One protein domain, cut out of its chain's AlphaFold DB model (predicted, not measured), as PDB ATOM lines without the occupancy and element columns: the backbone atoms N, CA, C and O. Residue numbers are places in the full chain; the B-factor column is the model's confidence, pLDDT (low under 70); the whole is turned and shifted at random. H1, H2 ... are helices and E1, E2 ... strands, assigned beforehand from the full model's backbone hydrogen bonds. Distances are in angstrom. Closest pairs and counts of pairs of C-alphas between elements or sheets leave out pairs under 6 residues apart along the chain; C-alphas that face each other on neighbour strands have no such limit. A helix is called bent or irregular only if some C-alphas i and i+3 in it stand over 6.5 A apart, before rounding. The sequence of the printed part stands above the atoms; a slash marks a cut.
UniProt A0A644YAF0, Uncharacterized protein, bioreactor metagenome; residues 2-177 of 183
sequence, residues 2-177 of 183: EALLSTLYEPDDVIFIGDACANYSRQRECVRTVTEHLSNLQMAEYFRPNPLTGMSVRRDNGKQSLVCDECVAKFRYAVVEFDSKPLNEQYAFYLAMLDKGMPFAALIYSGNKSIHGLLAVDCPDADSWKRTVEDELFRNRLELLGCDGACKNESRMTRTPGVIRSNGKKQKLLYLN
ATOM      1  N   GLU A   2      -5.320  12.800  -9.750       96.19
ATOM      2  CA  GLU A   2      -6.292  12.949  -8.644       96.19
ATOM      3  C   GLU A   2      -7.074  11.669  -8.327       96.19
ATOM      4  O   GLU A   2      -6.965  11.163  -7.219       96.19
ATOM      5  N   ALA A   3      -7.751  11.084  -9.324       96.06
ATOM      6  CA  ALA A   3      -8.500   9.839  -9.143       96.06
ATOM      7  C   ALA A   3      -7.632   8.673  -8.641       96.06
ATOM      8  O   ALA A   3      -8.106   7.847  -7.877       96.06
ATOM      9  N   LEU A   4      -6.363   8.593  -9.055       97.62
ATOM     10  CA  LEU A   4      -5.446   7.559  -8.575       97.62
ATOM     11  C   LEU A   4      -5.081   7.808  -7.105       97.62
ATOM     12  O   LEU A   4      -5.136   6.877  -6.308       97.62
ATOM     13  N   LEU A   5      -4.756   9.057  -6.748       97.38
ATOM     14  CA  LEU A   5      -4.403   9.445  -5.381       97.38
ATOM     15  C   LEU A   5      -5.548   9.186  -4.399       97.38
ATOM     16  O   LEU A   5      -5.351   8.498  -3.406       97.38
ATOM     17  N   SER A   6      -6.748   9.680  -4.711       96.31
ATOM     18  CA  SER A   6      -7.919   9.542  -3.838       96.31
ATOM     19  C   SER A   6      -8.418   8.102  -3.705       96.31
ATOM     20  O   SER A   6      -9.144   7.792  -2.765       96.31
ATOM     21  N   THR A   7      -8.047   7.231  -4.645       96.69
ATOM     22  CA  THR A   7      -8.468   5.829  -4.656       96.69
ATOM     23  C   THR A   7      -7.476   4.921  -3.934       96.69
ATOM     24  O   THR A   7      -7.892   4.050  -3.179       96.69
ATOM     25  N   LEU A   8      -6.169   5.101  -4.163       97.00
ATOM     26  CA  LEU A   8      -5.144   4.134  -3.745       97.00
ATOM     27  C   LEU A   8      -4.389   4.501  -2.464       97.00
ATOM     28  O   LEU A   8      -3.607   3.676  -1.984       97.00
ATOM     29  N   TYR A   9      -4.594   5.705  -1.930       97.25
ATOM     30  CA  TYR A   9      -3.809   6.224  -0.812       97.25
ATOM     31  C   TYR A   9      -4.668   6.866   0.270       97.25
ATOM     32  O   TYR A   9      -5.774   7.349   0.014       97.25
ATOM     33  N   GLU A  10      -4.145   6.860   1.491       96.50
ATOM     34  CA  GLU A  10      -4.715   7.596   2.610       96.50
ATOM     35  C   GLU A  10      -4.335   9.081   2.553       96.50
ATOM     36  O   GLU A  10      -3.290   9.427   1.997       96.50
ATOM     37  N   PRO A  11      -5.159   9.987   3.116       97.50
ATOM     38  CA  PRO A  11      -4.903  11.428   3.070       97.50
ATOM     39  C   PRO A  11      -3.546  11.869   3.645       97.50
ATOM     40  O   PRO A  11      -3.029  12.913   3.234       97.50
ATOM     41  N   ASP A  12      -2.992  11.106   4.585       97.75
ATOM     42  CA  ASP A  12      -1.724  11.350   5.277       97.75
ATOM     43  C   ASP A  12      -0.529  10.602   4.664       97.75
ATOM     44  O   ASP A  12       0.612  10.895   5.024       97.75
ATOM     45  N   ASP A  13      -0.755   9.697   3.704       98.12
ATOM     46  CA  ASP A  13       0.339   9.050   2.982       98.12
ATOM     47  C   ASP A  13       1.204  10.107   2.291       98.12
ATOM     48  O   ASP A  13       0.707  11.001   1.600       98.12
ATOM     49  N   VAL A  14       2.522   9.992   2.442       98.56
ATOM     50  CA  VAL A  14       3.476  10.908   1.814       98.56
ATOM     51  C   VAL A  14       3.914  10.334   0.474       98.56
ATOM     52  O   VAL A  14       4.512   9.264   0.408       98.56
ATOM     53  N   ILE A  15       3.649  11.054  -0.611       98.31
ATOM     54  CA  ILE A  15       3.934  10.611  -1.976       98.31
ATOM     55  C   ILE A  15       4.878  11.598  -2.649       98.31
ATOM     56  O   ILE A  15       4.725  12.816  -2.553       98.31
ATOM     57  N   PHE A  16       5.867  11.071  -3.367       98.62
ATOM     58  CA  PHE A  16       6.675  11.867  -4.285       98.62
ATOM     59  C   PHE A  16       5.961  11.984  -5.629       98.62
ATOM     60  O   PHE A  16       5.697  10.957  -6.251       98.62
ATOM     61  N   ILE A  17       5.737  13.210  -6.108       98.50
ATOM     62  CA  ILE A  17       5.362  13.504  -7.501       98.50
ATOM     63  C   ILE A  17       6.375  14.512  -8.044       98.50
ATOM     64  O   ILE A  17       6.416  15.656  -7.597       98.50
ATOM     65  N   GLY A  18       7.228  14.089  -8.976       97.56
ATOM     66  CA  GLY A  18       8.349  14.901  -9.447       97.56
ATOM     67  C   GLY A  18       9.090  14.294 -10.637       97.56
ATOM     68  O   GLY A  18       8.789  13.193 -11.098       97.56
ATOM     69  N   ASP A  19      10.087  15.019 -11.137       95.56
ATOM     70  CA  ASP A  19      10.920  14.560 -12.250       95.56
ATOM     71  C   ASP A  19      12.036  13.616 -11.781       95.56
ATOM     72  O   ASP A  19      12.543  13.724 -10.661       95.56
ATOM     73  N   ALA A  20      12.476  12.711 -12.663       91.88
ATOM     74  CA  ALA A  20      13.453  11.668 -12.332       91.88
ATOM     75  C   ALA A  20      14.790  12.212 -11.784       91.88
ATOM     76  O   ALA A  20      15.416  11.579 -10.937       91.88
ATOM     77  N   CYS A  21      15.209  13.399 -12.234       91.50
ATOM     78  CA  CYS A  21      16.466  14.042 -11.841       91.50
ATOM     79  C   CYS A  21      16.296  15.101 -10.732       91.50
ATOM     80  O   CYS A  21      17.165  15.962 -10.573       91.50
ATOM     81  N   ALA A  22      15.191  15.079  -9.977       93.12
ATOM     82  CA  ALA A  22      14.956  16.025  -8.888       93.12
ATOM     83  C   ALA A  22      16.081  15.964  -7.838       93.12
ATOM     84  O   ALA A  22      16.283  14.952  -7.157       93.12
ATOM     85  N   ASN A  23      16.812  17.072  -7.686       95.19
ATOM     86  CA  ASN A  23      17.791  17.234  -6.613       95.19
ATOM     87  C   ASN A  23      17.096  17.321  -5.241       95.19
ATOM     88  O   ASN A  23      15.882  17.478  -5.162       95.19
ATOM     89  N   TYR A  24      17.863  17.267  -4.152       96.38
ATOM     90  CA  TYR A  24      17.298  17.261  -2.798       96.38
ATOM     91  C   TYR A  24      16.375  18.457  -2.499       96.38
ATOM     92  O   TYR A  24      15.341  18.285  -1.858       96.38
ATOM     93  N   SER A  25      16.691  19.658  -3.001       96.88
ATOM     94  CA  SER A  25      15.808  20.814  -2.805       96.88
ATOM     95  C   SER A  25      14.463  20.615  -3.493       96.88
ATOM     96  O   SER A  25      13.435  20.846  -2.872       96.88
ATOM     97  N   ARG A  26      14.472  20.126  -4.738       97.00
ATOM     98  CA  ARG A  26      13.246  19.800  -5.476       97.00
ATOM     99  C   ARG A  26      12.484  18.646  -4.841       97.00
ATOM    100  O   ARG A  26      11.266  18.692  -4.781       97.00
ATOM    101  N   GLN A  27      13.173  17.646  -4.298       97.44
ATOM    102  CA  GLN A  27      12.510  16.560  -3.574       97.44
ATOM    103  C   GLN A  27      11.689  17.085  -2.390       97.44
ATOM    104  O   GLN A  27      10.563  16.639  -2.220       97.44
ATOM    105  N   ARG A  28      12.183  18.074  -1.629       97.06
ATOM    106  CA  ARG A  28      11.406  18.695  -0.535       97.06
ATOM    107  C   ARG A  28      10.119  19.377  -1.001       97.06
ATOM    108  O   ARG A  28       9.183  19.479  -0.225       97.06
ATOM    109  N   GLU A  29      10.083  19.856  -2.240       97.00
ATOM    110  CA  GLU A  29       8.887  20.463  -2.837       97.00
ATOM    111  C   GLU A  29       7.915  19.390  -3.368       97.00
ATOM    112  O   GLU A  29       6.709  19.609  -3.406       97.00
ATOM    113  N   CYS A  30       8.434  18.227  -3.768       97.81
ATOM    114  CA  CYS A  30       7.686  17.153  -4.428       97.81
ATOM    115  C   CYS A  30       7.175  16.051  -3.483       97.81
ATOM    116  O   CYS A  30       6.258  15.316  -3.851       97.81
ATOM    117  N   VAL A  31       7.794  15.884  -2.311       98.44
ATOM    118  CA  VAL A  31       7.429  14.893  -1.286       98.44
ATOM    119  C   VAL A  31       6.443  15.543  -0.326       98.44
ATOM    120  O   VAL A  31       6.830  16.346   0.518       98.44
ATOM    121  N   ARG A  32       5.158  15.236  -0.505       98.56
ATOM    122  CA  ARG A  32       4.036  15.864   0.207       98.56
ATOM    123  C   ARG A  32       2.988  14.812   0.544       98.56
ATOM    124  O   ARG A  32       2.957  13.752  -0.081       98.56
ATOM    125  N   THR A  33       2.128  15.104   1.508       98.62
ATOM    126  CA  THR A  33       0.967  14.257   1.807       98.62
ATOM    127  C   THR A  33      -0.005  14.219   0.626       98.62
ATOM    128  O   THR A  33      -0.047  15.130  -0.208       98.62
ATOM    129  N   VAL A  34      -0.835  13.179   0.552       98.38
ATOM    130  CA  VAL A  34      -1.911  13.086  -0.446       98.38
ATOM    131  C   VAL A  34      -2.864  14.273  -0.335       98.38
ATOM    132  O   VAL A  34      -3.216  14.852  -1.362       98.38
ATOM    133  N   THR A  35      -3.225  14.690   0.882       98.44
ATOM    134  CA  THR A  35      -4.045  15.891   1.122       98.44
ATOM    135  C   THR A  35      -3.453  17.127   0.449       98.44
ATOM    136  O   THR A  35      -4.145  17.833  -0.283       98.44
ATOM    137  N   GLU A  36      -2.161  17.377   0.653       98.44
ATOM    138  CA  GLU A  36      -1.467  18.524   0.069       98.44
ATOM    139  C   GLU A  36      -1.382  18.436  -1.462       98.44
ATOM    140  O   GLU A  36      -1.541  19.444  -2.159       98.44
ATOM    141  N   HIS A  37      -1.137  17.243  -2.009       98.25
ATOM    142  CA  HIS A  37      -1.153  17.036  -3.458       98.25
ATOM    143  C   HIS A  37      -2.537  17.280  -4.051       98.25
ATOM    144  O   HIS A  37      -2.635  17.907  -5.098       98.25
ATOM    145  N   LEU A  38      -3.608  16.835  -3.396       97.94
ATOM    146  CA  LEU A  38      -4.975  17.060  -3.872       97.94
ATOM    147  C   LEU A  38      -5.411  18.525  -3.733       97.94
ATOM    148  O   LEU A  38      -6.176  19.005  -4.565       97.94
ATOM    149  N   SER A  39      -4.910  19.257  -2.733       97.94
ATOM    150  CA  SER A  39      -5.230  20.679  -2.561       97.94
ATOM    151  C   SER A  39      -4.510  21.582  -3.568       97.94
ATOM    152  O   SER A  39      -5.012  22.647  -3.917       97.94
ATOM    153  N   ASN A  40      -3.311  21.190  -4.007       97.25
ATOM    154  CA  ASN A  40      -2.530  21.903  -5.013       97.25
ATOM    155  C   ASN A  40      -1.654  20.917  -5.791       97.25
ATOM    156  O   ASN A  40      -0.486  20.689  -5.444       97.25
ATOM    157  N   LEU A  41      -2.240  20.324  -6.831       95.81
ATOM    158  CA  LEU A  41      -1.605  19.267  -7.602       95.81
ATOM    159  C   LEU A  41      -0.558  19.831  -8.560       95.81
ATOM    160  O   LEU A  41      -0.875  20.461  -9.569       95.81
ATOM    161  N   GLN A  42       0.704  19.528  -8.275       95.56
ATOM    162  CA  GLN A  42       1.817  19.814  -9.172       95.56
ATOM    163  C   GLN A  42       2.119  18.575 -10.011       95.56
ATOM    164  O   GLN A  42       2.638  17.574  -9.524       95.56
ATOM    165  N   MET A  43       1.748  18.630 -11.287       95.81
ATOM    166  CA  MET A  43       1.968  17.525 -12.217       95.81
ATOM    167  C   MET A  43       3.445  17.437 -12.611       95.81
ATOM    168  O   MET A  43       4.024  18.417 -13.070       95.81
ATOM    169  N   ALA A  44       4.017  16.238 -12.512       97.06
ATOM    170  CA  ALA A  44       5.364  15.917 -12.978       97.06
ATOM    171  C   ALA A  44       5.389  14.526 -13.619       97.06
ATOM    172  O   ALA A  44       4.468  13.734 -13.401       97.06
ATOM    173  N   GLU A  45       6.411  14.217 -14.421       97.19
ATOM    174  CA  GLU A  45       6.412  13.023 -15.280       97.19
ATOM    175  C   GLU A  45       6.299  11.706 -14.485       97.19
ATOM    176  O   GLU A  45       5.690  10.747 -14.979       97.19
ATOM    177  N   TYR A  46       6.798  11.685 -13.244       98.31
ATOM    178  CA  TYR A  46       6.848  10.496 -12.399       98.31
ATOM    179  C   TYR A  46       6.238  10.710 -11.014       98.31
ATOM    180  O   TYR A  46       6.144  11.827 -10.501       98.31
ATOM    181  N   PHE A  47       5.885   9.595 -10.385       98.44
ATOM    182  CA  PHE A  47       5.609   9.508  -8.959       98.44
ATOM    183  C   PHE A  47       6.183   8.207  -8.389       98.44
ATOM    184  O   PHE A  47       6.503   7.285  -9.146       98.44
ATOM    185  N   ARG A  48       6.335   8.119  -7.066       98.31
ATOM    186  CA  ARG A  48       6.682   6.856  -6.389       98.31
ATOM    187  C   ARG A  48       5.416   6.253  -5.788       98.31
ATOM    188  O   ARG A  48       4.745   6.952  -5.032       98.31
ATOM    189  N   PRO A  49       5.055   5.009  -6.145       97.44
ATOM    190  CA  PRO A  49       3.778   4.444  -5.755       97.44
ATOM    191  C   PRO A  49       3.768   3.959  -4.308       97.44
ATOM    192  O   PRO A  49       2.690   3.815  -3.753       97.44
ATOM    193  N   ASN A  50       4.921   3.719  -3.690       98.06
ATOM    194  CA  ASN A  50       4.989   3.366  -2.280       98.06
ATOM    195  C   ASN A  50       5.077   4.635  -1.417       98.06
ATOM    196  O   ASN A  50       5.934   5.482  -1.699       98.06
ATOM    197  N   PRO A  51       4.204   4.789  -0.398       98.06
ATOM    198  CA  PRO A  51       4.291   5.880   0.564       98.06
ATOM    199  C   PRO A  51       5.675   5.976   1.200       98.06
ATOM    200  O   PRO A  51       6.301   4.967   1.531       98.06
ATOM    201  N   LEU A  52       6.138   7.206   1.368       98.56
ATOM    202  CA  LEU A  52       7.440   7.552   1.913       98.56
ATOM    203  C   LEU A  52       7.316   7.978   3.379       98.56
ATOM    204  O   LEU A  52       6.243   8.330   3.856       98.56
ATOM    205  N   THR A  53       8.434   7.996   4.096       98.31
ATOM    206  CA  THR A  53       8.498   8.476   5.485       98.31
ATOM    207  C   THR A  53       8.390   9.998   5.580       98.31
ATOM    208  O   THR A  53       8.133  10.534   6.652       98.31
ATOM    209  N   GLY A  54       8.661  10.715   4.481       97.69
ATOM    210  CA  GLY A  54       8.835  12.172   4.485       97.69
ATOM    211  C   GLY A  54      10.114  12.640   5.195       97.69
ATOM    212  O   GLY A  54      10.369  13.842   5.279       97.69
ATOM    213  N   MET A  55      10.940  11.710   5.682       97.25
ATOM    214  CA  MET A  55      12.167  11.998   6.417       97.25
ATOM    215  C   MET A  55      13.392  11.853   5.519       97.25
ATOM    216  O   MET A  55      13.519  10.923   4.723       97.25
ATOM    217  N   SER A  56      14.314  12.803   5.657       96.81
ATOM    218  CA  SER A  56      15.556  12.818   4.893       96.81
ATOM    219  C   SER A  56      16.519  11.747   5.391       96.81
ATOM    220  O   SER A  56      16.836  11.697   6.579       96.81
ATOM    221  N   VAL A  57      17.036  10.947   4.465       97.00
ATOM    222  CA  VAL A  57      18.077   9.948   4.703       97.00
ATOM    223  C   VAL A  57      19.396  10.452   4.127       97.00
ATOM    224  O   VAL A  57      19.456  10.961   3.001       97.00
ATOM    225  N   ARG A  58      20.479  10.316   4.898       96.31
ATOM    226  CA  ARG A  58      21.839  10.590   4.425       96.31
ATOM    227  C   ARG A  58      22.422   9.311   3.835       96.31
ATOM    228  O   ARG A  58      22.673   8.364   4.562       96.31
ATOM    229  N   ARG A  59      22.671   9.319   2.527       92.75
ATOM    230  CA  ARG A  59      23.242   8.183   1.794       92.75
ATOM    231  C   ARG A  59      24.750   8.069   2.026       92.75
ATOM    232  O   ARG A  59      25.401   9.063   2.350       92.75
ATOM    233  N   ASP A  60      25.318   6.904   1.714       89.44
ATOM    234  CA  ASP A  60      26.759   6.608   1.834       89.44
ATOM    235  C   ASP A  60      27.667   7.615   1.118       89.44
ATOM    236  O   ASP A  60      28.769   7.922   1.564       89.44
ATOM    237  N   ASN A  61      27.187   8.200   0.019       89.56
ATOM    238  CA  ASN A  61      27.904   9.240  -0.724       89.56
ATOM    239  C   ASN A  61      27.830  10.639  -0.074       89.56
ATOM    240  O   ASN A  61      28.170  11.639  -0.709       89.56
ATOM    241  N   GLY A  62      27.321  10.729   1.157       91.81
ATOM    242  CA  GLY A  62      27.165  11.951   1.937       91.81
ATOM    243  C   GLY A  62      25.971  12.826   1.546       91.81
ATOM    244  O   GLY A  62      25.705  13.800   2.252       91.81
ATOM    245  N   LYS A  63      25.246  12.508   0.465       93.00
ATOM    246  CA  LYS A  63      24.104  13.300  -0.016       93.00
ATOM    247  C   LYS A  63      22.819  12.933   0.720       93.00
ATOM    248  O   LYS A  63      22.600  11.781   1.081       93.00
ATOM    249  N   GLN A  64      21.946  13.922   0.882       96.56
ATOM    250  CA  GLN A  64      20.600  13.727   1.415       96.56
ATOM    251  C   GLN A  64      19.617  13.296   0.320       96.56
ATOM    252  O   GLN A  64      19.753  13.692  -0.841       96.56
ATOM    253  N   SER A  65      18.624  12.499   0.703       97.00
ATOM    254  CA  SER A  65      17.560  11.999  -0.164       97.00
ATOM    255  C   SER A  65      16.257  11.889   0.621       97.00
ATOM    256  O   SER A  65      16.276  11.534   1.792       97.00
ATOM    257  N   LEU A  66      15.134  12.174  -0.033       97.94
ATOM    258  CA  LEU A  66      13.783  11.908   0.483       97.94
ATOM    259  C   LEU A  66      13.082  10.774  -0.273       97.94
ATOM    260  O   LEU A  66      11.911  10.502  -0.043       97.94
ATOM    261  N   VAL A  67      13.770  10.167  -1.239       97.12
ATOM    262  CA  VAL A  67      13.154   9.293  -2.244       97.12
ATOM    263  C   VAL A  67      13.970   8.022  -2.501       97.12
ATOM    264  O   VAL A  67      13.844   7.419  -3.561       97.12
ATOM    265  N   CYS A  68      14.867   7.638  -1.590       95.88
ATOM    266  CA  CYS A  68      15.590   6.364  -1.700       95.88
ATOM    267  C   CYS A  68      14.804   5.222  -1.048       95.88
ATOM    268  O   CYS A  68      13.746   5.453  -0.474       95.88
ATOM    269  N   ASP A  69      15.320   4.002  -1.161       96.62
ATOM    270  CA  ASP A  69      14.692   2.796  -0.611       96.62
ATOM    271  C   ASP A  69      14.464   2.913   0.910       96.62
ATOM    272  O   ASP A  69      13.348   2.736   1.381       96.62
ATOM    273  N   GLU A  70      15.446   3.431   1.657       96.56
ATOM    274  CA  GLU A  70      15.314   3.750   3.093       96.56
ATOM    275  C   GLU A  70      14.258   4.829   3.420       96.56
ATOM    276  O   GLU A  70      13.899   5.023   4.580       96.56
ATOM    277  N   CYS A  71      13.765   5.568   2.421       97.81
ATOM    278  CA  CYS A  71      12.684   6.535   2.608       97.81
ATOM    279  C   CYS A  71      11.298   5.906   2.432       97.81
ATOM    280  O   CYS A  71      10.318   6.632   2.571       97.81
ATOM    281  N   VAL A  72      11.176   4.620   2.095       98.19
ATOM    282  CA  VAL A  72       9.879   3.947   1.939       98.19
ATOM    283  C   VAL A  72       9.283   3.641   3.313       98.19
ATOM    284  O   VAL A  72       9.927   3.035   4.161       98.19
ATOM    285  N   ALA A  73       8.043   4.077   3.535       97.81
ATOM    286  CA  ALA A  73       7.292   3.831   4.764       97.81
ATOM    287  C   ALA A  73       6.335   2.640   4.646       97.81
ATOM    288  O   ALA A  73       6.110   1.941   5.628       97.81
ATOM    289  N   LYS A  74       5.745   2.426   3.463       97.56
ATOM    290  CA  LYS A  74       4.778   1.345   3.222       97.56
ATOM    291  C   LYS A  74       5.067   0.661   1.892       97.56
ATOM    292  O   LYS A  74       5.174   1.324   0.862       97.56
ATOM    293  N   PHE A  75       5.145  -0.665   1.899       97.50
ATOM    294  CA  PHE A  75       5.590  -1.477   0.766       97.50
ATOM    295  C   PHE A  75       4.394  -2.098   0.027       97.50
ATOM    296  O   PHE A  75       4.210  -3.315  -0.010       97.50
ATOM    297  N   ARG A  76       3.539  -1.244  -0.539       96.38
ATOM    298  CA  ARG A  76       2.210  -1.632  -1.041       96.38
ATOM    299  C   ARG A  76       2.213  -2.166  -2.465       96.38
ATOM    300  O   ARG A  76       1.489  -3.117  -2.754       96.38
ATOM    301  N   TYR A  77       2.993  -1.555  -3.355       97.69
ATOM    302  CA  TYR A  77       2.879  -1.767  -4.793       97.69
ATOM    303  C   TYR A  77       4.229  -2.045  -5.450       97.69
ATOM    304  O   TYR A  77       5.122  -1.198  -5.434       97.69
ATOM    305  N   ALA A  78       4.340  -3.195  -6.113       97.94
ATOM    306  CA  ALA A  78       5.430  -3.500  -7.030       97.94
ATOM    307  C   ALA A  78       5.123  -2.937  -8.427       97.94
ATOM    308  O   ALA A  78       4.020  -3.113  -8.953       97.94
ATOM    309  N   VAL A  79       6.098  -2.258  -9.042       98.19
ATOM    310  CA  VAL A  79       5.952  -1.715 -10.400       98.19
ATOM    311  C   VAL A  79       6.326  -2.789 -11.407       98.19
ATOM    312  O   VAL A  79       7.489  -3.138 -11.530       98.19
ATOM    313  N   VAL A  80       5.362  -3.287 -12.168       98.19
ATOM    314  CA  VAL A  80       5.608  -4.217 -13.275       98.19
ATOM    315  C   VAL A  80       5.663  -3.402 -14.564       98.19
ATOM    316  O   VAL A  80       4.732  -2.653 -14.847       98.19
ATOM    317  N   GLU A  81       6.736  -3.502 -15.348       96.44
ATOM    318  CA  GLU A  81       6.806  -2.878 -16.673       96.44
ATOM    319  C   GLU A  81       7.594  -3.734 -17.664       96.44
ATOM    320  O   GLU A  81       8.484  -4.501 -17.296       96.44
ATOM    321  N   PHE A  82       7.276  -3.572 -18.947       95.25
ATOM    322  CA  PHE A  82       7.986  -4.226 -20.037       95.25
ATOM    323  C   PHE A  82       8.508  -3.168 -20.994       95.25
ATOM    324  O   PHE A  82       7.740  -2.420 -21.600       95.25
ATOM    325  N   ASP A  83       9.824  -3.138 -21.149       85.69
ATOM    326  CA  ASP A  83      10.494  -2.082 -21.899       85.69
ATOM    327  C   ASP A  83      10.930  -2.529 -23.305       85.69
ATOM    328  O   ASP A  83      11.214  -1.698 -24.174       85.69
ATOM    329  N   SER A  84      10.956  -3.848 -23.524       89.38
ATOM    330  CA  SER A  84      11.346  -4.523 -24.765       89.38
ATOM    331  C   SER A  84      10.174  -5.165 -25.516       89.38
ATOM    332  O   SER A  84      10.322  -5.503 -26.690       89.38
ATOM    333  N   LYS A  85       9.007  -5.328 -24.874       94.25
ATOM    334  CA  LYS A  85       7.831  -5.943 -25.503       94.25
ATOM    335  C   LYS A  85       7.007  -4.928 -26.297       94.25
ATOM    336  O   LYS A  85       6.781  -3.823 -25.802       94.25
ATOM    337  N   PRO A  86       6.466  -5.299 -27.467       96.56
ATOM    338  CA  PRO A  86       5.449  -4.509 -28.153       96.56
ATOM    339  C   PRO A  86       4.232  -4.209 -27.262       96.56
ATOM    340  O   PRO A  86       3.819  -5.039 -26.452       96.56
ATOM    341  N   LEU A  87       3.614  -3.034 -27.425       97.06
ATOM    342  CA  LEU A  87       2.484  -2.613 -26.582       97.06
ATOM    343  C   LEU A  87       1.300  -3.590 -26.618       97.06
ATOM    344  O   LEU A  87       0.668  -3.807 -25.590       97.06
ATOM    345  N   ASN A  88       0.994  -4.190 -27.771       97.25
ATOM    346  CA  ASN A  88      -0.077  -5.183 -27.902       97.25
ATOM    347  C   ASN A  88       0.175  -6.431 -27.040       97.25
ATOM    348  O   ASN A  88      -0.761  -6.937 -26.427       97.25
ATOM    349  N   GLU A  89       1.424  -6.892 -26.940       97.81
ATOM    350  CA  GLU A  89       1.786  -8.002 -26.052       97.81
ATOM    351  C   GLU A  89       1.678  -7.608 -24.578       97.81
ATOM    352  O   GLU A  89       1.223  -8.404 -23.761       97.81
ATOM    353  N   GLN A  90       2.034  -6.367 -24.233       98.06
ATOM    354  CA  GLN A  90       1.853  -5.857 -22.872       98.06
ATOM    355  C   GLN A  90       0.371  -5.800 -22.491       98.06
ATOM    356  O   GLN A  90       0.001  -6.261 -21.415       98.06
ATOM    357  N   TYR A  91      -0.493  -5.291 -23.376       97.62
ATOM    358  CA  TYR A  91      -1.942  -5.316 -23.159       97.62
ATOM    359  C   TYR A  91      -2.452  -6.745 -22.957       97.62
ATOM    360  O   TYR A  91      -3.190  -6.986 -22.005       97.62
ATOM    361  N   ALA A  92      -2.031  -7.693 -23.799       97.62
ATOM    362  CA  ALA A  92      -2.416  -9.096 -23.663       97.62
ATOM    363  C   ALA A  92      -1.967  -9.686 -22.315       97.62
ATOM    364  O   ALA A  92      -2.762 -10.346 -21.647       97.62
ATOM    365  N   PHE A  93      -0.735  -9.396 -21.881       97.56
ATOM    366  CA  PHE A  93      -0.230  -9.803 -20.571       97.56
ATOM    367  C   PHE A  93      -1.107  -9.260 -19.439       97.56
ATOM    368  O   PHE A  93      -1.606 -10.039 -18.629       97.56
ATOM    369  N   TYR A  94      -1.339  -7.946 -19.391       98.31
ATOM    370  CA  TYR A  94      -2.098  -7.347 -18.292       98.31
ATOM    371  C   TYR A  94      -3.556  -7.800 -18.268       98.31
ATOM    372  O   TYR A  94      -4.073  -8.078 -17.190       98.31
ATOM    373  N   LEU A  95      -4.209  -7.932 -19.427       97.94
ATOM    374  CA  LEU A  95      -5.573  -8.461 -19.498       97.94
ATOM    375  C   LEU A  95      -5.639  -9.907 -18.995       97.94
ATOM    376  O   LEU A  95      -6.514 -10.223 -18.198       97.94
ATOM    377  N   ALA A  96      -4.685 -10.759 -19.385       97.94
ATOM    378  CA  ALA A  96      -4.619 -12.136 -18.901       97.94
ATOM    379  C   ALA A  96      -4.341 -12.219 -17.391       97.94
ATOM    380  O   ALA A  96      -4.860 -13.104 -16.714       97.94
ATOM    381  N   MET A  97      -3.524 -11.314 -16.845       97.38
ATOM    382  CA  MET A  97      -3.274 -11.264 -15.403       97.38
ATOM    383  C   MET A  97      -4.503 -10.781 -14.628       97.38
ATOM    384  O   MET A  97      -4.830 -11.364 -13.598       97.38
ATOM    385  N   LEU A  98      -5.202  -9.759 -15.128       97.44
ATOM    386  CA  LEU A  98      -6.450  -9.273 -14.536       97.44
ATOM    387  C   LEU A  98      -7.542 -10.353 -14.551       97.44
ATOM    388  O   LEU A  98      -8.198 -10.553 -13.533       97.44
ATOM    389  N   ASP A  99      -7.693 -11.087 -15.658       97.50
ATOM    390  CA  ASP A  99      -8.628 -12.219 -15.778       97.50
ATOM    391  C   ASP A  99      -8.325 -13.335 -14.763       97.50
ATOM    392  O   ASP A  99      -9.224 -13.891 -14.137       97.50
ATOM    393  N   LYS A 100      -7.036 -13.590 -14.502       96.94
ATOM    394  CA  LYS A 100      -6.574 -14.519 -13.457       96.94
ATOM    395  C   LYS A 100      -6.725 -13.982 -12.028       96.94
ATOM    396  O   LYS A 100      -6.316 -14.661 -11.091       96.94
ATOM    397  N   GLY A 101      -7.277 -12.783 -11.852       95.88
ATOM    398  CA  GLY A 101      -7.476 -12.166 -10.543       95.88
ATOM    399  C   GLY A 101      -6.199 -11.606  -9.915       95.88
ATOM    400  O   GLY A 101      -6.172 -11.385  -8.706       95.88
ATOM    401  N   MET A 102      -5.137 -11.370 -10.696       96.50
ATOM    402  CA  MET A 102      -3.934 -10.731 -10.161       96.50
ATOM    403  C   MET A 102      -4.271  -9.325  -9.652       96.50
ATOM    404  O   MET A 102      -4.925  -8.557 -10.370       96.50
ATOM    405  N   PRO A 103      -3.801  -8.946  -8.451       96.81
ATOM    406  CA  PRO A 103      -4.234  -7.731  -7.775       96.81
ATOM    407  C   PRO A 103      -3.505  -6.490  -8.306       96.81
ATOM    408  O   PRO A 103      -2.798  -5.792  -7.584       96.81
ATOM    409  N   PHE A 104      -3.659  -6.184  -9.594       98.00
ATOM    410  CA  PHE A 104      -3.227  -4.896 -10.119       98.00
ATOM    411  C   PHE A 104      -4.160  -3.804  -9.595       98.00
ATOM    412  O   PHE A 104      -5.373  -3.882  -9.776       98.00
ATOM    413  N   ALA A 105      -3.593  -2.787  -8.950       98.06
ATOM    414  CA  ALA A 105      -4.291  -1.612  -8.441       98.06
ATOM    415  C   ALA A 105      -4.463  -0.539  -9.526       98.06
ATOM    416  O   ALA A 105      -5.491   0.129  -9.590       98.06
ATOM    417  N   ALA A 106      -3.483  -0.398 -10.422       98.50
ATOM    418  CA  ALA A 106      -3.570   0.497 -11.570       98.50
ATOM    419  C   ALA A 106      -2.716   0.001 -12.739       98.50
ATOM    420  O   ALA A 106      -1.683  -0.630 -12.531       98.50
ATOM    421  N   LEU A 107      -3.119   0.353 -13.961       98.69
ATOM    422  CA  LEU A 107      -2.287   0.233 -15.162       98.69
ATOM    423  C   LEU A 107      -2.145   1.605 -15.815       98.69
ATOM    424  O   LEU A 107      -3.134   2.322 -15.998       98.69
ATOM    425  N   ILE A 108      -0.922   1.972 -16.184       98.69
ATOM    426  CA  ILE A 108      -0.596   3.314 -16.663       98.69
ATOM    427  C   ILE A 108       0.216   3.219 -17.945       98.69
ATOM    428  O   ILE A 108       1.357   2.764 -17.947       98.69
ATOM    429  N   TYR A 109      -0.343   3.705 -19.048       98.38
ATOM    430  CA  TYR A 109       0.414   3.882 -20.277       98.38
ATOM    431  C   TYR A 109       1.398   5.044 -20.129       98.38
ATOM    432  O   TYR A 109       0.996   6.173 -19.827       98.38
ATOM    433  N   SER A 110       2.674   4.795 -20.421       97.44
ATOM    434  CA  SER A 110       3.763   5.759 -20.246       97.44
ATOM    435  C   SER A 110       3.783   6.895 -21.263       97.44
ATOM    436  O   SER A 110       4.665   7.749 -21.200       97.44
ATOM    437  N   GLY A 111       2.873   6.918 -22.238       96.69
ATOM    438  CA  GLY A 111       2.938   7.880 -23.340       96.69
ATOM    439  C   GLY A 111       4.047   7.565 -24.353       96.69
ATOM    440  O   GLY A 111       4.355   8.406 -25.192       96.69
ATOM    441  N   ASN A 112       4.673   6.387 -24.284       95.31
ATOM    442  CA  ASN A 112       5.641   5.947 -25.285       95.31
ATOM    443  C   ASN A 112       5.522   4.441 -25.567       95.31
ATOM    444  O   ASN A 112       4.684   4.038 -26.361       95.31
ATOM    445  N   LYS A 113       6.336   3.605 -24.916       94.81
ATOM    446  CA  LYS A 113       6.490   2.186 -25.274       94.81
ATOM    447  C   LYS A 113       6.092   1.199 -24.176       94.81
ATOM    448  O   LYS A 113       6.157   0.001 -24.411       94.81
ATOM    449  N   SER A 114       5.695   1.678 -23.001       96.56
ATOM    450  CA  SER A 114       5.474   0.827 -21.827       96.56
ATOM    451  C   SER A 114       4.122   1.081 -21.167       96.56
ATOM    452  O   SER A 114       3.587   2.195 -21.182       96.56
ATOM    453  N   ILE A 115       3.576   0.029 -20.570       98.38
ATOM    454  CA  ILE A 115       2.494   0.079 -19.595       98.38
ATOM    455  C   ILE A 115       3.089  -0.331 -18.250       98.38
ATOM    456  O   ILE A 115       3.652  -1.418 -18.118       98.38
ATOM    457  N   HIS A 116       2.945   0.546 -17.264       98.38
ATOM    458  CA  HIS A 116       3.365   0.317 -15.891       98.38
ATOM    459  C   HIS A 116       2.164  -0.202 -15.101       98.38
ATOM    460  O   HIS A 116       1.158   0.502 -14.977       98.38
ATOM    461  N   GLY A 117       2.255  -1.418 -14.579       98.31
ATOM    462  CA  GLY A 117       1.295  -1.975 -13.639       98.31
ATOM    463  C   GLY A 117       1.732  -1.740 -12.199       98.31
ATOM    464  O   GLY A 117       2.896  -1.935 -11.868       98.31
ATOM    465  N   LEU A 118       0.800  -1.339 -11.340       98.38
ATOM    466  CA  LEU A 118       0.985  -1.333  -9.890       98.38
ATOM    467  C   LEU A 118       0.366  -2.609  -9.333       98.38
ATOM    468  O   LEU A 118      -0.854  -2.687  -9.219       98.38
ATOM    469  N   LEU A 119       1.184  -3.618  -9.051       97.94
ATOM    470  CA  LEU A 119       0.735  -4.871  -8.450       97.94
ATOM    471  C   LEU A 119       0.727  -4.724  -6.928       97.94
ATOM    472  O   LEU A 119       1.772  -4.436  -6.349       97.94
ATOM    473  N   ALA A 120      -0.421  -4.922  -6.284       97.31
ATOM    474  CA  ALA A 120      -0.507  -4.921  -4.830       97.31
ATOM    475  C   ALA A 120       0.199  -6.161  -4.256       97.31
ATOM    476  O   ALA A 120      -0.078  -7.286  -4.672       97.31
ATOM    477  N   VAL A 121       1.125  -5.932  -3.325       94.69
ATOM    478  CA  VAL A 121       1.946  -6.969  -2.669       94.69
ATOM    479  C   VAL A 121       1.920  -6.873  -1.143       94.69
ATOM    480  O   VAL A 121       2.152  -7.881  -0.489       94.69
ATOM    481  N   ASP A 122       1.631  -5.685  -0.602       88.88
ATOM    482  CA  ASP A 122       1.418  -5.409   0.828       88.88
ATOM    483  C   ASP A 122       2.454  -6.055   1.769       88.88
ATOM    484  O   ASP A 122       2.138  -6.825   2.674       88.88
ATOM    485  N   CYS A 123       3.736  -5.774   1.521       96.25
ATOM    486  CA  CYS A 123       4.810  -6.276   2.372       96.25
ATOM    487  C   CYS A 123       4.875  -5.476   3.690       96.25
ATOM    488  O   CYS A 123       4.791  -4.247   3.662       96.25
ATOM    489  N   PRO A 124       5.081  -6.133   4.847       95.94
ATOM    490  CA  PRO A 124       5.173  -5.442   6.135       95.94
ATOM    491  C   PRO A 124       6.462  -4.623   6.298       95.94
ATOM    492  O   PRO A 124       6.478  -3.645   7.040       95.94
ATOM    493  N   ASP A 125       7.544  -5.020   5.625       96.75
ATOM    494  CA  ASP A 125       8.870  -4.421   5.764       96.75
ATOM    495  C   ASP A 125       9.765  -4.697   4.538       96.75
ATOM    496  O   ASP A 125       9.405  -5.450   3.624       96.75
ATOM    497  N   ALA A 126      10.952  -4.079   4.535       97.25
ATOM    498  CA  ALA A 126      11.952  -4.214   3.477       97.25
ATOM    499  C   ALA A 126      12.489  -5.650   3.333       97.25
ATOM    500  O   ALA A 126      12.756  -6.110   2.223       97.25
ATOM    501  N   ASP A 127      12.607  -6.399   4.432       97.75
ATOM    502  CA  ASP A 127      13.081  -7.785   4.394       97.75
ATOM    503  C   ASP A 127      12.061  -8.702   3.700       97.75
ATOM    504  O   ASP A 127      12.423  -9.582   2.911       97.75
ATOM    505  N   SER A 128      10.772  -8.493   3.968       97.88
ATOM    506  CA  SER A 128       9.675  -9.170   3.288       97.88
ATOM    507  C   SER A 128       9.571  -8.748   1.829       97.88
ATOM    508  O   SER A 128       9.335  -9.608   0.979       97.88
ATOM    509  N   TRP A 129       9.786  -7.465   1.523       98.12
ATOM    510  CA  TRP A 129       9.855  -6.976   0.147       98.12
ATOM    511  C   TRP A 129      10.960  -7.680  -0.638       98.12
ATOM    512  O   TRP A 129      10.707  -8.219  -1.711       98.12
ATOM    513  N   LYS A 130      12.168  -7.765  -0.081       98.06
ATOM    514  CA  LYS A 130      13.290  -8.443  -0.731       98.06
ATOM    515  C   LYS A 130      12.965  -9.902  -1.061       98.06
ATOM    516  O   LYS A 130      13.114 -10.328  -2.203       98.06
ATOM    517  N   ARG A 131      12.457 -10.664  -0.087       97.81
ATOM    518  CA  ARG A 131      12.095 -12.076  -0.309       97.81
ATOM    519  C   ARG A 131      10.956 -12.226  -1.322       97.81
ATOM    520  O   ARG A 131      11.069 -12.989  -2.276       97.81
ATOM    521  N   THR A 132       9.869 -11.487  -1.127       97.38
ATOM    522  CA  THR A 132       8.613 -11.685  -1.870       97.38
ATOM    523  C   THR A 132       8.651 -11.020  -3.241       97.38
ATOM    524  O   THR A 132       8.271 -11.613  -4.248       97.38
ATOM    525  N   VAL A 133       9.104  -9.770  -3.301       97.94
ATOM    526  CA  VAL A 133       9.097  -8.963  -4.521       97.94
ATOM    527  C   VAL A 133      10.375  -9.182  -5.311       97.94
ATOM    528  O   VAL A 133      10.300  -9.606  -6.462       97.94
ATOM    529  N   GLU A 134      11.546  -8.921  -4.732       98.12
ATOM    530  CA  GLU A 134      12.786  -9.008  -5.510       98.12
ATOM    531  C   GLU A 134      13.100 -10.437  -5.945       98.12
ATOM    532  O   GLU A 134      13.377 -10.673  -7.125       98.12
ATOM    533  N   ASP A 135      13.047 -11.385  -5.015       96.88
ATOM    534  CA  ASP A 135      13.478 -12.752  -5.280       96.88
ATOM    535  C   ASP A 135      12.351 -13.598  -5.890       96.88
ATOM    536  O   ASP A 135      12.479 -14.100  -7.012       96.88
ATOM    537  N   GLU A 136      11.220 -13.746  -5.199       97.06
ATOM    538  CA  GLU A 136      10.142 -14.630  -5.655       97.06
ATOM    539  C   GLU A 136       9.367 -14.085  -6.859       97.06
ATOM    540  O   GLU A 136       9.189 -14.797  -7.852       97.06
ATOM    541  N   LEU A 137       8.902 -12.839  -6.802       96.81
ATOM    542  CA  LEU A 137       8.092 -12.268  -7.872       96.81
ATOM    543  C   LEU A 137       8.950 -11.867  -9.078       96.81
ATOM    544  O   LEU A 137       8.609 -12.217 -10.208       96.81
ATOM    545  N   PHE A 138      10.056 -11.149  -8.881       97.75
ATOM    546  CA  PHE A 138      10.874 -10.666  -9.992       97.75
ATOM    547  C   PHE A 138      11.822 -11.729 -10.533       97.75
ATOM    548  O   PHE A 138      11.579 -12.240 -11.630       97.75
ATOM    549  N   ARG A 139      12.875 -12.088  -9.785       96.56
ATOM    550  CA  ARG A 139      13.932 -12.988 -10.287       96.56
ATOM    551  C   ARG A 139      13.379 -14.344 -10.718       96.56
ATOM    552  O   ARG A 139      13.750 -14.855 -11.771       96.56
ATOM    553  N   ASN A 140      12.462 -14.913  -9.936       96.56
ATOM    554  CA  ASN A 140      11.966 -16.262 -10.194       96.56
ATOM    555  C   ASN A 140      10.772 -16.321 -11.160       96.56
ATOM    556  O   ASN A 140      10.380 -17.430 -11.540       96.56
ATOM    557  N   ARG A 141      10.145 -15.188 -11.523       95.38
ATOM    558  CA  ARG A 141       8.944 -15.169 -12.384       95.38
ATOM    559  C   ARG A 141       8.972 -14.043 -13.417       95.38
ATOM    560  O   ARG A 141       9.119 -14.327 -14.602       95.38
ATOM    561  N   LEU A 142       8.799 -12.785 -13.009       96.00
ATOM    562  CA  LEU A 142       8.544 -11.678 -13.939       96.00
ATOM    563  C   LEU A 142       9.723 -11.402 -14.880       96.00
ATOM    564  O   LEU A 142       9.496 -11.143 -16.062       96.00
ATOM    565  N   GLU A 143      10.966 -11.503 -14.404       96.31
ATOM    566  CA  GLU A 143      12.156 -11.323 -15.250       96.31
ATOM    567  C   GLU A 143      12.219 -12.396 -16.355       96.31
ATOM    568  O   GLU A 143      12.500 -12.077 -17.510       96.31
ATOM    569  N   LEU A 144      11.838 -13.644 -16.048       94.44
ATOM    570  CA  LEU A 144      11.745 -14.736 -17.033       94.44
ATOM    571  C   LEU A 144      10.669 -14.476 -18.100       94.44
ATOM    572  O   LEU A 144      10.766 -14.972 -19.221       94.44
ATOM    573  N   LEU A 145       9.652 -13.679 -17.765       93.44
ATOM    574  CA  LEU A 145       8.617 -13.224 -18.695       93.44
ATOM    575  C   LEU A 145       9.027 -11.952 -19.459       93.44
ATOM    576  O   LEU A 145       8.278 -11.491 -20.324       93.44
ATOM    577  N   GLY A 146      10.212 -11.399 -19.187       94.50
ATOM    578  CA  GLY A 146      10.766 -10.210 -19.834       94.50
ATOM    579  C   GLY A 146      10.401  -8.883 -19.166       94.50
ATOM    580  O   GLY A 146      10.517  -7.843 -19.816       94.50
ATOM    581  N   CYS A 147       9.924  -8.901 -17.917       96.00
ATOM    582  CA  CYS A 147       9.741  -7.689 -17.115       96.00
ATOM    583  C   CYS A 147      11.098  -7.031 -16.829       96.00
ATOM    584  O   CYS A 147      12.099  -7.729 -16.658       96.00
ATOM    585  N   ASP A 148      11.134  -5.699 -16.739       95.31
ATOM    586  CA  ASP A 148      12.354  -4.981 -16.366       95.31
ATOM    587  C   ASP A 148      12.744  -5.285 -14.910       95.31
ATOM    588  O   ASP A 148      12.092  -4.839 -13.963       95.31
ATOM    589  N   GLY A 149      13.841  -6.024 -14.732       94.50
ATOM    590  CA  GLY A 149      14.386  -6.382 -13.424       94.50
ATOM    591  C   GLY A 149      14.839  -5.186 -12.582       94.50
ATOM    592  O   GLY A 149      14.992  -5.323 -11.371       94.50
ATOM    593  N   ALA A 150      15.021  -4.001 -13.175       93.25
ATOM    594  CA  ALA A 150      15.314  -2.775 -12.433       93.25
ATOM    595  C   ALA A 150      14.097  -2.219 -11.672       93.25
ATOM    596  O   ALA A 150      14.251  -1.275 -10.898       93.25
ATOM    597  N   CYS A 151      12.897  -2.769 -11.884       94.94
ATOM    598  CA  CYS A 151      11.678  -2.310 -11.215       94.94
ATOM    599  C   CYS A 151      11.384  -2.973  -9.870       94.94
ATOM    600  O   CYS A 151      10.413  -2.600  -9.214       94.94
ATOM    601  N   LYS A 152      12.217  -3.923  -9.444       95.06
ATOM    602  CA  LYS A 152      12.011  -4.671  -8.200       95.06
ATOM    603  C   LYS A 152      12.305  -3.893  -6.918       95.06
ATOM    604  O   LYS A 152      11.952  -4.375  -5.853       95.06
ATOM    605  N   ASN A 153      12.945  -2.726  -6.994       94.38
ATOM    606  CA  ASN A 153      13.287  -1.945  -5.806       94.38
ATOM    607  C   ASN A 153      12.056  -1.208  -5.236       94.38
ATOM    608  O   ASN A 153      11.232  -0.677  -5.981       94.38
ATOM    609  N   GLU A 154      11.937  -1.138  -3.916       96.94
ATOM    610  CA  GLU A 154      10.775  -0.626  -3.178       96.94
ATOM    611  C   GLU A 154      10.472   0.842  -3.441       96.94
ATOM    612  O   GLU A 154       9.312   1.257  -3.417       96.94
ATOM    613  N   SER A 155      11.489   1.647  -3.745       96.75
ATOM    614  CA  SER A 155      11.257   3.050  -4.048       96.75
ATOM    615  C   SER A 155      10.855   3.276  -5.511       96.75
ATOM    616  O   SER A 155      10.533   4.411  -5.852       96.75
ATOM    617  N   ARG A 156      10.858   2.267  -6.395       97.38
ATOM    618  CA  ARG A 156      10.764   2.429  -7.861       97.38
ATOM    619  C   ARG A 156       9.736   3.473  -8.313       97.38
ATOM    620  O   ARG A 156       8.573   3.446  -7.931       97.38
ATOM    621  N   MET A 157      10.161   4.391  -9.182       96.88
ATOM    622  CA  MET A 157       9.256   5.382  -9.770       96.88
ATOM    623  C   MET A 157       8.408   4.791 -10.900       96.88
ATOM    624  O   MET A 157       8.839   3.901 -11.631       96.88
ATOM    625  N   THR A 158       7.221   5.353 -11.090       97.56
ATOM    626  CA  THR A 158       6.305   5.029 -12.184       97.56
ATOM    627  C   THR A 158       5.691   6.301 -12.771       97.56
ATOM    628  O   THR A 158       5.974   7.413 -12.329       97.56
ATOM    629  N   ARG A 159       4.900   6.160 -13.831       97.44
ATOM    630  CA  ARG A 159       4.424   7.258 -14.684       97.44
ATOM    631  C   ARG A 159       3.207   7.951 -14.092       97.44
ATOM    632  O   ARG A 159       2.232   7.288 -13.774       97.44
ATOM    633  N   THR A 160       3.193   9.279 -14.057       98.00
ATOM    634  CA  THR A 160       2.040  10.057 -13.568       98.00
ATOM    635  C   THR A 160       0.926  10.156 -14.621       98.00
ATOM    636  O   THR A 160       1.118  10.792 -15.667       98.00
ATOM    637  N   PRO A 161      -0.284   9.612 -14.385       97.62
ATOM    638  CA  PRO A 161      -1.371   9.710 -15.351       97.62
ATOM    639  C   PRO A 161      -1.868  11.148 -15.519       97.62
ATOM    640  O   PRO A 161      -2.262  11.796 -14.545       97.62
ATOM    641  N   GLY A 162      -1.940  11.612 -16.766       97.06
ATOM    642  CA  GLY A 162      -2.438  12.940 -17.132       97.06
ATOM    643  C   GLY A 162      -1.386  13.868 -17.738       97.06
ATOM    644  O   GLY A 162      -1.765  14.789 -18.454       97.06
ATOM    645  N   VAL A 163      -0.095  13.602 -17.518       97.44
ATOM    646  CA  VAL A 163       1.013  14.426 -18.035       97.44
ATOM    647  C   VAL A 163       1.178  14.252 -19.542       97.44
ATOM    648  O   VAL A 163       1.094  13.133 -20.053       97.44
ATOM    649  N   ILE A 164       1.452  15.344 -20.254       97.19
ATOM    650  CA  ILE A 164       1.904  15.323 -21.650       97.19
ATOM    651  C   ILE A 164       3.432  15.353 -21.647       97.19
ATOM    652  O   ILE A 164       4.033  16.233 -21.040       97.19
ATOM    653  N   ARG A 165       4.058  14.376 -22.303       95.38
ATOM    654  CA  ARG A 165       5.519  14.275 -22.395       95.38
ATOM    655  C   ARG A 165       6.063  15.181 -23.497       95.38
ATOM    656  O   ARG A 165       5.320  15.644 -24.359       95.38
ATOM    657  N   SER A 166       7.382  15.361 -23.526       94.00
ATOM    658  CA  SER A 166       8.081  16.132 -24.568       94.00
ATOM    659  C   SER A 166       7.820  15.628 -25.995       94.00
ATOM    660  O   SER A 166       7.856  16.409 -26.937       94.00
ATOM    661  N   ASN A 167       7.487  14.343 -26.163       95.00
ATOM    662  CA  ASN A 167       7.078  13.755 -27.446       95.00
ATOM    663  C   ASN A 167       5.616  14.077 -27.850       95.00
ATOM    664  O   ASN A 167       5.102  13.501 -28.810       95.00
ATOM    665  N   GLY A 168       4.910  14.919 -27.089       97.00
ATOM    666  CA  GLY A 168       3.514  15.306 -27.317       97.00
ATOM    667  C   GLY A 168       2.477  14.239 -26.950       97.00
ATOM    668  O   GLY A 168       1.277  14.457 -27.117       97.00
ATOM    669  N   LYS A 169       2.891  13.069 -26.450       97.69
ATOM    670  CA  LYS A 169       1.978  11.991 -26.056       97.69
ATOM    671  C   LYS A 169       1.622  12.096 -24.575       97.69
ATOM    672  O   LYS A 169       2.455  12.395 -23.721       97.69
ATOM    673  N   LYS A 170       0.359  11.801 -24.267       97.81
ATOM    674  CA  LYS A 170      -0.182  11.818 -22.905       97.81
ATOM    675  C   LYS A 170       0.051  10.480 -22.199       97.81
ATOM    676  O   LYS A 170      -0.261   9.432 -22.768       97.81
ATOM    677  N   GLN A 171       0.527  10.528 -20.957       98.38
ATOM    678  CA  GLN A 171       0.522   9.400 -20.023       98.38
ATOM    679  C   GLN A 171      -0.927   9.142 -19.582       98.38
ATOM    680  O   GLN A 171      -1.615  10.079 -19.160       98.38
ATOM    681  N   LYS A 172      -1.430   7.909 -19.702       98.25
ATOM    682  CA  LYS A 172      -2.862   7.601 -19.507       98.25
ATOM    683  C   LYS A 172      -3.067   6.554 -18.425       98.25
ATOM    684  O   LYS A 172      -2.407   5.523 -18.444       98.25
ATOM    685  N   LEU A 173      -4.026   6.802 -17.540       98.44
ATOM    686  CA  LEU A 173      -4.565   5.774 -16.658       98.44
ATOM    687  C   LEU A 173      -5.442   4.857 -17.514       98.44
ATOM    688  O   LEU A 173      -6.381   5.339 -18.146       98.44
ATOM    689  N   LEU A 174      -5.081   3.582 -17.596       98.38
ATOM    690  CA  LEU A 174      -5.783   2.579 -18.397       98.38
ATOM    691  C   LEU A 174      -6.759   1.760 -17.552       98.38
ATOM    692  O   LEU A 174      -7.781   1.309 -18.052       98.38
ATOM    693  N   TYR A 175      -6.422   1.562 -16.281       98.38
ATOM    694  CA  TYR A 175      -7.177   0.754 -15.336       98.38
ATOM    695  C   TYR A 175      -6.900   1.258 -13.917       98.38
ATOM    696  O   TYR A 175      -5.779   1.693 -13.633       98.38
ATOM    697  N   LEU A 176      -7.911   1.200 -13.050       98.00
ATOM    698  CA  LEU A 176      -7.839   1.572 -11.639       98.00
ATOM    699  C   LEU A 176      -8.805   0.689 -10.843       98.00
ATOM    700  O   LEU A 176      -9.984   0.620 -11.186       98.00
ATOM    701  N   ASN A 177      -8.313   0.039  -9.789       96.31
ATOM    702  CA  ASN A 177      -9.113  -0.798  -8.902       96.31
ATOM    703  C   ASN A 177      -9.269  -0.135  -7.526       96.31
ATOM    704  O   ASN A 177      -8.287  -0.062  -6.785       96.31
TER     705      ASN A 177
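What this domain is: This is residues 2 to 177 of the 183 residues of an uncharacterized protein of bioreactor metagenome (UniProt A0A644YAF0). A strongly twisted sheet of four strands, E3, E5, E4 and E6, makes the core, with H4 packed over one face, H1 over the opposite face, and H5 crossing slantwise over E5. Near H1, a smaller part made of the strand pair E1 and E2 with H2 and H3 packs on H1 through H3; short pairings of residues 46 to 47 with residues 17 to 18 of E1 and with residues 158 to 159 tie it to the unnamed links. The printed part has 176 residues, with six named helices and six named strands in the order H1, E1, H2, E2, H3, E3, H4, E4, E5, H5, H6, E6. The four-stranded sheet has the order E3, E5, E4, E6 and is antiparallel, as is the pair E1 and E2; the class is mixed, helices and strands. The whole is compact and rounded, with a radius of gyration of the C-alphas of 15.6 A and spans of 40 by 38 by 29 A.

Where its parts are: E3, residues 75 to 81, begins with C-alpha 75 at (5.590, -1.477, 0.766) and is 17.5 A long. E5, residues 115 to 123, is the longest strand at 23.0 A; E4 is residues 104 to 109, 13.9 A, and E6 is residues 172 to 176, ending with C-alpha 176 at (-7.839, 1.572, -11.639). H4 is residues 87 to 99, 18.2 A. H5, residues 126 to 142, is 19.3 A long and only just irregular: C-alphas 139 and 142 are 6.6 A apart. H6 is residues 149 to 152. H1, residues 2 to 8, begins with C-alpha 2 at (-6.292, 12.949, -8.644). E1 is residues 14 to 18, 12.9 A; H2 is residues 24 to 30, E2 residues 31 to 33 and H3 residues 34 to 39.

How they stand to each other: E3 and E5 are antiparallel neighbours at 153 degrees, with N 80 and O 117 at 2.8 A, within hydrogen-bond range. E4 and E5 form a hairpin, with N 118 and O 106 at 2.8 A. E4 and E6 stand at 167 degrees, with N 174 and O 107 at 2.8 A. E3, H4 and E4 form a split strand-helix-strand unit, two strands running the same way with E5 between them, and its crossover is right-handed. H4 is on the sheet at a height of 9.5 A, over E5 and E4; its closest C-alphas to E5 are those of Gln 90 and Ile 115, 6.8 A. H1 is on the opposite face at a height of 8.7 A, over E4 and along the strands at 9 degrees on the local plane, which is fitted to only just 6 C-alphas. H5 is over E5 at a height of 8.7 A, slantwise to the strands at 43 degrees on the local plane. H6 only grazes the sheet and touches H5, the closest C-alphas being those of Glu 134 and Lys 152, 5.2 A. H1 touches H3 at a shallow tilt of 20 degrees, opposite ways, with the C-alphas of Glu 2 and Leu 38 closest at 6.4 A. E1 and E2 are antiparallel, with N 15 and O 32 at 2.8 A; the closest C-alphas of E1 and H2 are those of Ile 17 and Cys 30, 5.3 A. H2 and H4 are apart. In H1, H3 and H4 every O i to N i+4 pair is within hydrogen-bond range; H2 has 2 of 3 and H5 7 of 13, and H6 is too short for such a pair.

The domain as a whole: The two C-alphas farthest apart are those of Gly 62 and Asp 99, 46.7 A. Residues 95 to 101, of which 95 to 99 belong to H4, stand free. The links from H3 to E3, 35 residues, and from H6 to E6, 19 residues, are long. The printed part has no cut; its mean pLDDT is 96.7, and no printed residue is under 70.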